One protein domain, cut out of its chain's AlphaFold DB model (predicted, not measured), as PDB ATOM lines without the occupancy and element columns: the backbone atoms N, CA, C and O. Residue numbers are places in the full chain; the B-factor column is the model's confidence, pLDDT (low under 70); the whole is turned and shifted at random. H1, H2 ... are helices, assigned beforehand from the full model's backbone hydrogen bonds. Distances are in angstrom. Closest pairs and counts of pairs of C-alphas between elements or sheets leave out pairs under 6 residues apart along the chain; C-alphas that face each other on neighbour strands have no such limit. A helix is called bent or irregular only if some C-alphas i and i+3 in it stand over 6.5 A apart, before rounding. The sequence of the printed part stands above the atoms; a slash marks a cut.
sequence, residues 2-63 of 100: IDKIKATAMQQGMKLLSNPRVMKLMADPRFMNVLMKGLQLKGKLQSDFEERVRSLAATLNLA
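Overview. This is residues 2 to 63 of the 100 residues of an uncharacterized protein of Proteobacteria bacterium (UniProt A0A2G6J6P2). The model is an open, flat V of helices: the long helix H3 makes one arm, the shorter helix H1 makes the other, and the short helix H2 sits at the bend between them. The two arms, H1 and H3, are apart, with no part of the domain packed between them. The printed part has 62 residues with three named helices, in the order H1, H2, H3 along the chain, and no named strand; the class is all helix. The whole is extended, with a radius of gyration of the C-alphas of 18.5 A, and the C-alphas span 52 by 35 by 9 A.

Arrangement. The longest helix is H3, residues 29 to 59. It touches H2, residues 20 to 27, only at the corner by their link, and only just, with 3 pairs of C-alphas within 8 A. Their closest C-alphas are those of Met 26 and Met 32, 5.9 A apart, and H3 touches H2 with residues 31 to 32 alone. The lines of H2 and H3 are about perpendicular, at 74 degrees. Beyond H2 along the chain toward the first printed residue is H1, residues 2 to 17. H1 and H2 are close but not clearly touching; their closest C-alphas, those of Leu 17 and Met 23, are 6.6 A apart. Their lines are about perpendicular, at 78 degrees. H1 and H3 are apart. In H1, H2 and H3 every O i to N i+4 pair of the backbone is within hydrogen-bond range.

Along the chain. H3 has 31 residues, Pro 29 to Thr 59, and measures 43.7 A from first to last C-alpha; it begins at C-alpha 29 (38.645, 50.356, 90.686) and ends at C-alpha 59 (64.681, 75.761, 66.523). H2 has 8 residues, Pro 20 to Ala 27, and measures 10.4 A. H1 has 16 residues, Ile 2 to Leu 17, and measures 22.4 A, beginning at C-alpha 2 (73.363, 42.888, 85.026). H1, H2 and H3 are neither bent nor irregular.

Size, cuts and confidence. The two C-alphas farthest apart are those of Pro 20 and Asn 61, at 52.5 A, while the first and last printed C-alphas, of Ile 2 and Ala 63, are 32.2 A apart. The printed part has no cut. The links from H1 to H2 and from H2 to H3 are tight, with 2 residues and 1 residue between the helices. Residues 2 to 16, which belong to H1, stand free, as do residues 36 to 52 of H3. The mean pLDDT of the printed part is 80.4; it is under 70 at residue 52, residue 54 and residues 56 to 63.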
ATOM      1  N   ILE A   2      74.707  42.467  85.468       83.00
ATOM      2  CA  ILE A   2      73.363  42.888  85.026       83.00
ATOM      3  C   ILE A   2      72.286  41.835  85.343       83.00
ATOM      4  O   ILE A   2      71.223  42.182  85.853       83.00
ATOM      5  N   ASP A   3      72.589  40.545  85.171       85.50
ATOM      6  CA  ASP A   3      71.627  39.467  85.452       85.50
ATOM      7  C   ASP A   3      71.241  39.363  86.929       85.50
ATOM      8  O   ASP A   3      70.098  39.048  87.245       85.50
ATOM      9  N   LYS A   4      72.160  39.694  87.848       85.44
ATOM     10  CA  LYS A   4      71.860  39.725  89.287       85.44
ATOM     11  C   LYS A   4      70.928  40.883  89.629       85.44
ATOM     12  O   LYS A   4      69.977  40.683  90.370       85.44
ATOM     13  N   ILE A   5      71.149  42.062  89.043       89.31
ATOM     14  CA  ILE A   5      70.274  43.230  89.232       89.31
ATOM     15  C   ILE A   5      68.875  42.933  88.684       89.31
ATOM     16  O   ILE A   5      67.881  43.169  89.367       89.31
ATOM     17  N   LYS A   6      68.795  42.339  87.487       86.62
ATOM     18  CA  LYS A   6      67.531  41.904  86.884       86.62
ATOM     19  C   LYS A   6      66.815  40.869  87.754       86.62
ATOM     20  O   LYS A   6      65.620  41.010  87.999       86.62
ATOM     21  N   ALA A   7      67.540  39.873  88.261       83.19
ATOM     22  CA  ALA A   7      66.988  38.851  89.145       83.19
ATOM     23  C   ALA A   7      66.478  39.448  90.466       83.19
ATOM     24  O   ALA A   7      65.374  39.121  90.895       83.19
ATOM     25  N   THR A   8      67.222  40.366  91.086       87.31
ATOM     26  CA  THR A   8      66.794  41.058  92.310       87.31
ATOM     27  C   THR A   8      65.577  41.949  92.062       87.31
ATOM     28  O   THR A   8      64.642  41.925  92.860       87.31
ATOM     29  N   ALA A   9      65.530  42.673  90.941       88.56
ATOM     30  CA  ALA A   9      64.373  43.477  90.555       88.56
ATOM     31  C   ALA A   9      63.129  42.608  90.305       88.56
ATOM     32  O   ALA A   9      62.054  42.915  90.814       88.56
ATOM     33  N   MET A  10      63.275  41.481  89.599       89.94
ATOM     34  CA  MET A  10      62.191  40.511  89.410       89.94
ATOM     35  C   MET A  10      61.720  39.918  90.739       89.94
ATOM     36  O   MET A  10      60.521  39.846  90.992       89.94
ATOM     37  N   GLN A  11      62.644  39.530  91.617       88.69
ATOM     38  CA  GLN A  11      62.312  38.937  92.909       88.69
ATOM     39  C   GLN A  11      61.586  39.930  93.825       88.69
ATOM     40  O   GLN A  11      60.633  39.558  94.511       88.69
ATOM     41  N   GLN A  12      62.003  41.198  93.834       86.81
ATOM     42  CA  GLN A  12      61.319  42.249  94.584       86.81
ATOM     43  C   GLN A  12      59.972  42.627  93.959       86.81
ATOM     44  O   GLN A  12      59.003  42.802  94.694       86.81
ATOM     45  N   GLY A  13      59.871  42.661  92.628       85.00
ATOM     46  CA  GLY A  13      58.602  42.850  91.922       85.00
ATOM     47  C   GLY A  13      57.592  41.750  92.251       85.00
ATOM     48  O   GLY A  13      56.449  42.042  92.593       85.00
ATOM     49  N   MET A  14      58.031  40.488  92.263       87.25
ATOM     50  CA  MET A  14      57.186  39.349  92.631       87.25
ATOM     51  C   MET A  14      56.712  39.434  94.091       87.25
ATOM     52  O   MET A  14      55.545  39.175  94.370       87.25
ATOM     53  N   LYS A  15      57.589  39.847  95.020       83.69
ATOM     54  CA  LYS A  15      57.245  40.074  96.439       83.69
ATOM     55  C   LYS A  15      56.259  41.224  96.644       83.69
ATOM     56  O   LYS A  15      55.454  41.194  97.570       83.69
ATOM     57  N   LEU A  16      56.341  42.257  95.812       85.25
ATOM     58  CA  LEU A  16      55.431  43.391  95.875       85.25
ATOM     59  C   LEU A  16      54.039  42.997  95.369       85.25
ATOM     60  O   LEU A  16      53.045  43.314  96.015       85.25
ATOM     61  N   LEU A  17      53.973  42.248  94.267       81.00
ATOM     62  CA  LEU A  17      52.720  41.741  93.703       81.00
ATOM     63  C   LEU A  17      52.050  40.686  94.590       81.00
ATOM     64  O   LEU A  17      50.825  40.618  94.626       81.00
ATOM     65  N   SER A  18      52.827  39.897  95.333       81.88
ATOM     66  CA  SER A  18      52.299  38.928  96.299       81.88
ATOM     67  C   SER A  18      51.913  39.547  97.644       81.88
ATOM     68  O   SER A  18      51.365  38.855  98.504       81.88
ATOM     69  N   ASN A  19      52.160  40.846  97.851       85.31
ATOM     70  CA  ASN A  19      51.742  41.514  99.072       85.31
ATOM     71  C   ASN A  19      50.210  41.707  99.061       85.31
ATOM     72  O   ASN A  19      49.684  42.401  98.182       85.31
ATOM     73  N   PRO A  20      49.475  41.186 100.061       78.38
ATOM     74  CA  PRO A  20      48.013  41.265 100.106       78.38
ATOM     75  C   PRO A  20      47.474  42.703 100.110       78.38
ATOM     76  O   PRO A  20      46.331  42.933  99.725       78.38
ATOM     77  N   ARG A  21      48.274  43.696 100.519       86.00
ATOM     78  CA  ARG A  21      47.884  45.115 100.462       86.00
ATOM     79  C   ARG A  21      47.946  45.680  99.046       86.00
ATOM     80  O   ARG A  21      47.076  46.455  98.671       86.00
ATOM     81  N   VAL A  22      48.931  45.263  98.253       83.75
ATOM     82  CA  VAL A  22      49.071  45.683  96.851       83.75
ATOM     83  C   VAL A  22      47.979  45.042  96.006       83.75
ATOM     84  O   VAL A  22      47.341  45.733  95.219       83.75
ATOM     85  N   MET A  23      47.679  43.763  96.240       81.50
ATOM     86  CA  MET A  23      46.545  43.100  95.591       81.50
ATOM     87  C   MET A  23      45.214  43.804  95.879       81.50
ATOM     88  O   MET A  23      44.421  43.997  94.964       81.50
ATOM     89  N   LYS A  24      44.981  44.250  97.122       84.62
ATOM     90  CA  LYS A  24      43.774  45.017  97.478       84.62
ATOM     91  C   LYS A  24      43.699  46.375  96.784       84.62
ATOM     92  O   LYS A  24      42.622  46.766  96.361       84.62
ATOM     93  N   LEU A  25      44.825  47.072  96.645       87.25
ATOM     94  CA  LEU A  25      44.879  48.338  95.908       87.25
ATOM     95  C   LEU A  25      44.637  48.126  94.412       87.25
ATOM     96  O   LEU A  25      43.886  48.873  93.806       87.25
ATOM     97  N   MET A  26      45.205  47.075  93.821       84.25
ATOM     98  CA  MET A  26      44.961  46.723  92.418       84.25
ATOM     99  C   MET A  26      43.512  46.275  92.169       84.25
ATOM    100  O   MET A  26      42.980  46.499  91.088       84.25
ATOM    101  N   ALA A  27      42.862  45.666  93.161       87.00
ATOM    102  CA  ALA A  27      41.444  45.324  93.100       87.00
ATOM    103  C   ALA A  27      40.518  46.542  93.284       87.00
ATOM    104  O   ALA A  27      39.329  46.445  92.981       87.00
ATOM    105  N   ASP A  28      41.033  47.679  93.767       91.94
ATOM    106  CA  ASP A  28      40.252  48.905  93.888       91.94
ATOM    107  C   ASP A  28      40.109  49.580  92.506       91.94
ATOM    108  O   ASP A  28      41.106  50.006  91.904       91.94
ATOM    109  N   PRO A  29      38.875  49.743  91.989       86.19
ATOM    110  CA  PRO A  29      38.645  50.356  90.686       86.19
ATOM    111  C   PRO A  29      39.111  51.817  90.624       86.19
ATOM    112  O   PRO A  29      39.496  52.293  89.557       86.19
ATOM    113  N   ARG A  30      39.116  52.557  91.739       91.81
ATOM    114  CA  ARG A  30      39.571  53.958  91.777       91.81
ATOM    115  C   ARG A  30      41.080  54.044  91.616       91.81
ATOM    116  O   ARG A  30      41.558  54.862  90.833       91.81
ATOM    117  N   PHE A  31      41.815  53.180  92.309       90.06
ATOM    118  CA  PHE A  31      43.265  53.106  92.181       90.06
ATOM    119  C   PHE A  31      43.671  52.664  90.775       90.06
ATOM    120  O   PHE A  31      44.491  53.328  90.142       90.06
ATOM    121  N   MET A  32      43.039  51.612  90.245       89.50
ATOM    122  CA  MET A  32      43.307  51.132  88.889       89.50
ATOM    123  C   MET A  32      43.023  52.212  87.837       89.50
ATOM    124  O   MET A  32      43.833  52.433  86.942       89.50
ATOM    125  N   ASN A  33      41.919  52.953  87.971       90.12
ATOM    126  CA  ASN A  33      41.597  54.059  87.069       90.12
ATOM    127  C   ASN A  33      42.635  55.186  87.123       90.12
ATOM    128  O   ASN A  33      42.995  55.732  86.081       90.12
ATOM    129  N   VAL A  34      43.128  55.542  88.311       93.94
ATOM    130  CA  VAL A  34      44.192  56.546  88.469       93.94
ATOM    131  C   VAL A  34      45.501  56.049  87.864       93.94
ATOM    132  O   VAL A  34      46.139  56.790  87.120       93.94
ATOM    133  N   LEU A  35      45.874  54.794  88.118       90.25
ATOM    134  CA  LEU A  35      47.065  54.174  87.546       90.25
ATOM    135  C   LEU A  35      46.995  54.148  86.016       90.25
ATOM    136  O   LEU A  35      47.931  54.582  85.351       90.25
ATOM    137  N   MET A  36      45.871  53.702  85.456       88.50
ATOM    138  CA  MET A  36      45.646  53.644  84.011       88.50
ATOM    139  C   MET A  36      45.683  55.032  83.378       88.50
ATOM    140  O   MET A  36      46.365  55.226  82.374       88.50
ATOM    141  N   LYS A  37      45.017  56.023  83.982       88.81
ATOM    142  CA  LYS A  37      45.095  57.416  83.524       88.81
ATOM    143  C   LYS A  37      46.520  57.956  83.620       88.81
ATOM    144  O   LYS A  37      46.971  58.610  82.691       88.81
ATOM    145  N   GLY A  38      47.250  57.647  84.689       89.25
ATOM    146  CA  GLY A  38      48.652  58.027  84.856       89.25
ATOM    147  C   GLY A  38      49.566  57.406  83.798       89.25
ATOM    148  O   GLY A  38      50.399  58.103  83.227       89.25
ATOM    149  N   LEU A  39      49.379  56.125  83.475       86.00
ATOM    150  CA  LEU A  39      50.121  55.435  82.414       86.00
ATOM    151  C   LEU A  39      49.800  56.004  81.027       86.00
ATOM    152  O   LEU A  39      50.715  56.241  80.242       86.00
ATOM    153  N   GLN A  40      48.527  56.284  80.741       82.88
ATOM    154  CA  GLN A  40      48.107  56.926  79.492       82.88
ATOM    155  C   GLN A  40      48.661  58.350  79.367       82.88
ATOM    156  O   GLN A  40      49.134  58.732  78.299       82.88
ATOM    157  N   LEU A  41      48.639  59.125  80.454       85.56
ATOM    158  CA  LEU A  41      49.227  60.462  80.501       85.56
ATOM    159  C   LEU A  41      50.742  60.405  80.325       85.56
ATOM    160  O   LEU A  41      51.267  61.193  79.558       85.56
ATOM    161  N   LYS A  42      51.444  59.457  80.957       75.19
ATOM    162  CA  LYS A  42      52.885  59.261  80.748       75.19
ATOM    163  C   LYS A  42      53.200  58.914  79.294       75.19
ATOM    164  O   LYS A  42      54.137  59.474  78.745       75.19
ATOM    165  N   GLY A  43      52.426  58.017  78.677       75.75
ATOM    166  CA  GLY A  43      52.611  57.647  77.271       75.75
ATOM    167  C   GLY A  43      52.456  58.847  76.335       75.75
ATOM    168  O   GLY A  43      53.324  59.078  75.503       75.75
ATOM    169  N   LYS A  44      51.405  59.651  76.539       75.75
ATOM    170  CA  LYS A  44      51.172  60.891  75.778       75.75
ATOM    171  C   LYS A  44      52.218  61.971  76.067       75.75
ATOM    172  O   LYS A  44      52.716  62.610  75.158       75.75
ATOM    173  N   LEU A  45      52.607  62.150  77.328       76.06
ATOM    174  CA  LEU A  45      53.649  63.105  77.701       76.06
ATOM    175  C   LEU A  45      55.008  62.707  77.133       76.06
ATOM    176  O   LEU A  45      55.770  63.588  76.775       76.06
ATOM    177  N   GLN A  46      55.323  61.414  77.045       72.19
ATOM    178  CA  GLN A  46      56.569  60.953  76.446       72.19
ATOM    179  C   GLN A  46      56.599  61.257  74.945       72.19
ATOM    180  O   GLN A  46      57.581  61.835  74.493       72.19
ATOM    181  N   SER A  47      55.523  60.960  74.206       71.94
ATOM    182  CA  SER A  47      55.437  61.299  72.778       71.94
ATOM    183  C   SER A  47      55.499  62.809  72.545       71.94
ATOM    184  O   SER A  47      56.294  63.274  71.731       71.94
ATOM    185  N   ASP A  48      54.736  63.583  73.318       75.88
ATOM    186  CA  ASP A  48      54.670  65.038  73.169       75.88
ATOM    187  C   ASP A  48      55.984  65.708  73.603       75.88
ATOM    188  O   ASP A  48      56.382  66.736  73.054       75.88
ATOM    189  N   PHE A  49      56.677  65.153  74.601       76.94
ATOM    190  CA  PHE A  49      57.976  65.647  75.054       76.94
ATOM    191  C   PHE A  49      59.074  65.346  74.035       76.94
ATOM    192  O   PHE A  49      59.898  66.213  73.772       76.94
ATOM    193  N   GLU A  50      59.076  64.162  73.430       71.44
ATOM    194  CA  GLU A  50      60.050  63.770  72.406       71.44
ATOM    195  C   GLU A  50      59.889  64.614  71.129       71.44
ATOM    196  O   GLU A  50      60.875  65.093  70.562       71.44
ATOM    197  N   GLU A  51      58.647  64.917  70.745       74.88
ATOM    198  CA  GLU A  51      58.324  65.833  69.647       74.88
ATOM    199  C   GLU A  51      58.732  67.284  69.962       74.88
ATOM    200  O   GLU A  51      59.330  67.967  69.127       74.88
ATOM    201  N   ARG A  52      58.508  67.746  71.201       69.44
ATOM    202  CA  ARG A  52      58.962  69.069  71.665       69.44
ATOM    203  C   ARG A  52      60.477  69.172  71.750       69.44
ATOM    204  O   ARG A  52      61.013  70.203  71.368       69.44
ATOM    205  N   VAL A  53      61.176  68.140  72.212       72.12
ATOM    206  CA  VAL A  53      62.646  68.108  72.232       72.12
ATOM    207  C   VAL A  53      63.187  68.185  70.809       72.12
ATOM    208  O   VAL A  53      64.094  68.971  70.561       72.12
ATOM    209  N   ARG A  54      62.592  67.453  69.860       67.44
ATOM    210  CA  ARG A  54      62.972  67.516  68.442       67.44
ATOM    211  C   ARG A  54      62.716  68.900  67.833       67.44
ATOM    212  O   ARG A  54      63.582  69.439  67.154       67.44
ATOM    213  N   SER A  55      61.564  69.507  68.120       71.12
ATOM    214  CA  SER A  55      61.215  70.857  67.652       71.12
ATOM    215  C   SER A  55      62.095  71.950  68.273       71.12
ATOM    216  O   SER A  55      62.546  72.856  67.572       71.12
ATOM    217  N   LEU A  56      62.392  71.856  69.573       65.69
ATOM    218  CA  LEU A  56      63.284  72.786  70.269       65.69
ATOM    219  C   LEU A  56      64.733  72.626  69.805       65.69
ATOM    220  O   LEU A  56      65.402  73.632  69.612       65.69
ATOM    221  N   ALA A  57      65.203  71.401  69.569       66.31
ATOM    222  CA  ALA A  57      66.527  71.152  69.007       66.31
ATOM    223  C   ALA A  57      66.666  71.751  67.597       66.31
ATOM    224  O   ALA A  57      67.627  72.473  67.341       66.31
ATOM    225  N   ALA A  58      65.656  71.564  66.737       65.12
ATOM    226  CA  ALA A  58      65.613  72.168  65.406       65.12
ATOM    227  C   ALA A  58      65.580  73.709  65.454       65.12
ATOM    228  O   ALA A  58      66.267  74.371  64.683       65.12
ATOM    229  N   THR A  59      64.815  74.295  66.384       61.81
ATOM    230  CA  THR A  59      64.681  75.761  66.523       61.81
ATOM    231  C   THR A  59      65.925  76.403  67.144       61.81
ATOM    232  O   THR A  59      66.285  77.524  66.800       61.81
ATOM    233  N   LEU A  60      66.593  75.700  68.060       59.00
ATOM    234  CA  LEU A  60      67.802  76.170  68.741       59.00
ATOM    235  C   LEU A  60      69.093  75.781  68.003       59.00
ATOM    236  O   LEU A  60      70.176  76.069  68.507       59.00
ATOM    237  N   ASN A  61      68.985  75.130  66.837       61.44
ATOM    238  CA  ASN A  61      70.108  74.558  66.086       61.44
ATOM    239  C   ASN A  61      71.027  73.690  66.974       61.44
ATOM    240  O   ASN A  61      72.246  73.640  66.794       61.44
ATOM    241  N   LEU A  62      70.443  73.050  67.993       58.84
ATOM    242  CA  LEU A  62      71.144  72.145  68.890       58.84
ATOM    243  C   LEU A  62      71.247  70.812  68.156       58.84
ATOM    244  O   LEU A  62      70.303  70.027  68.182       58.84
ATOM    245  N   ALA A  63      72.379  70.585  67.488       60.38
ATOM    246  CA  ALA A  63      72.646  69.346  66.771       60.38
ATOM    247  C   ALA A  63      72.430  68.152  67.711       60.38
ATOM    248  O   ALA A  63      73.179  67.931  68.670       60.38
TER     249      ALA A  63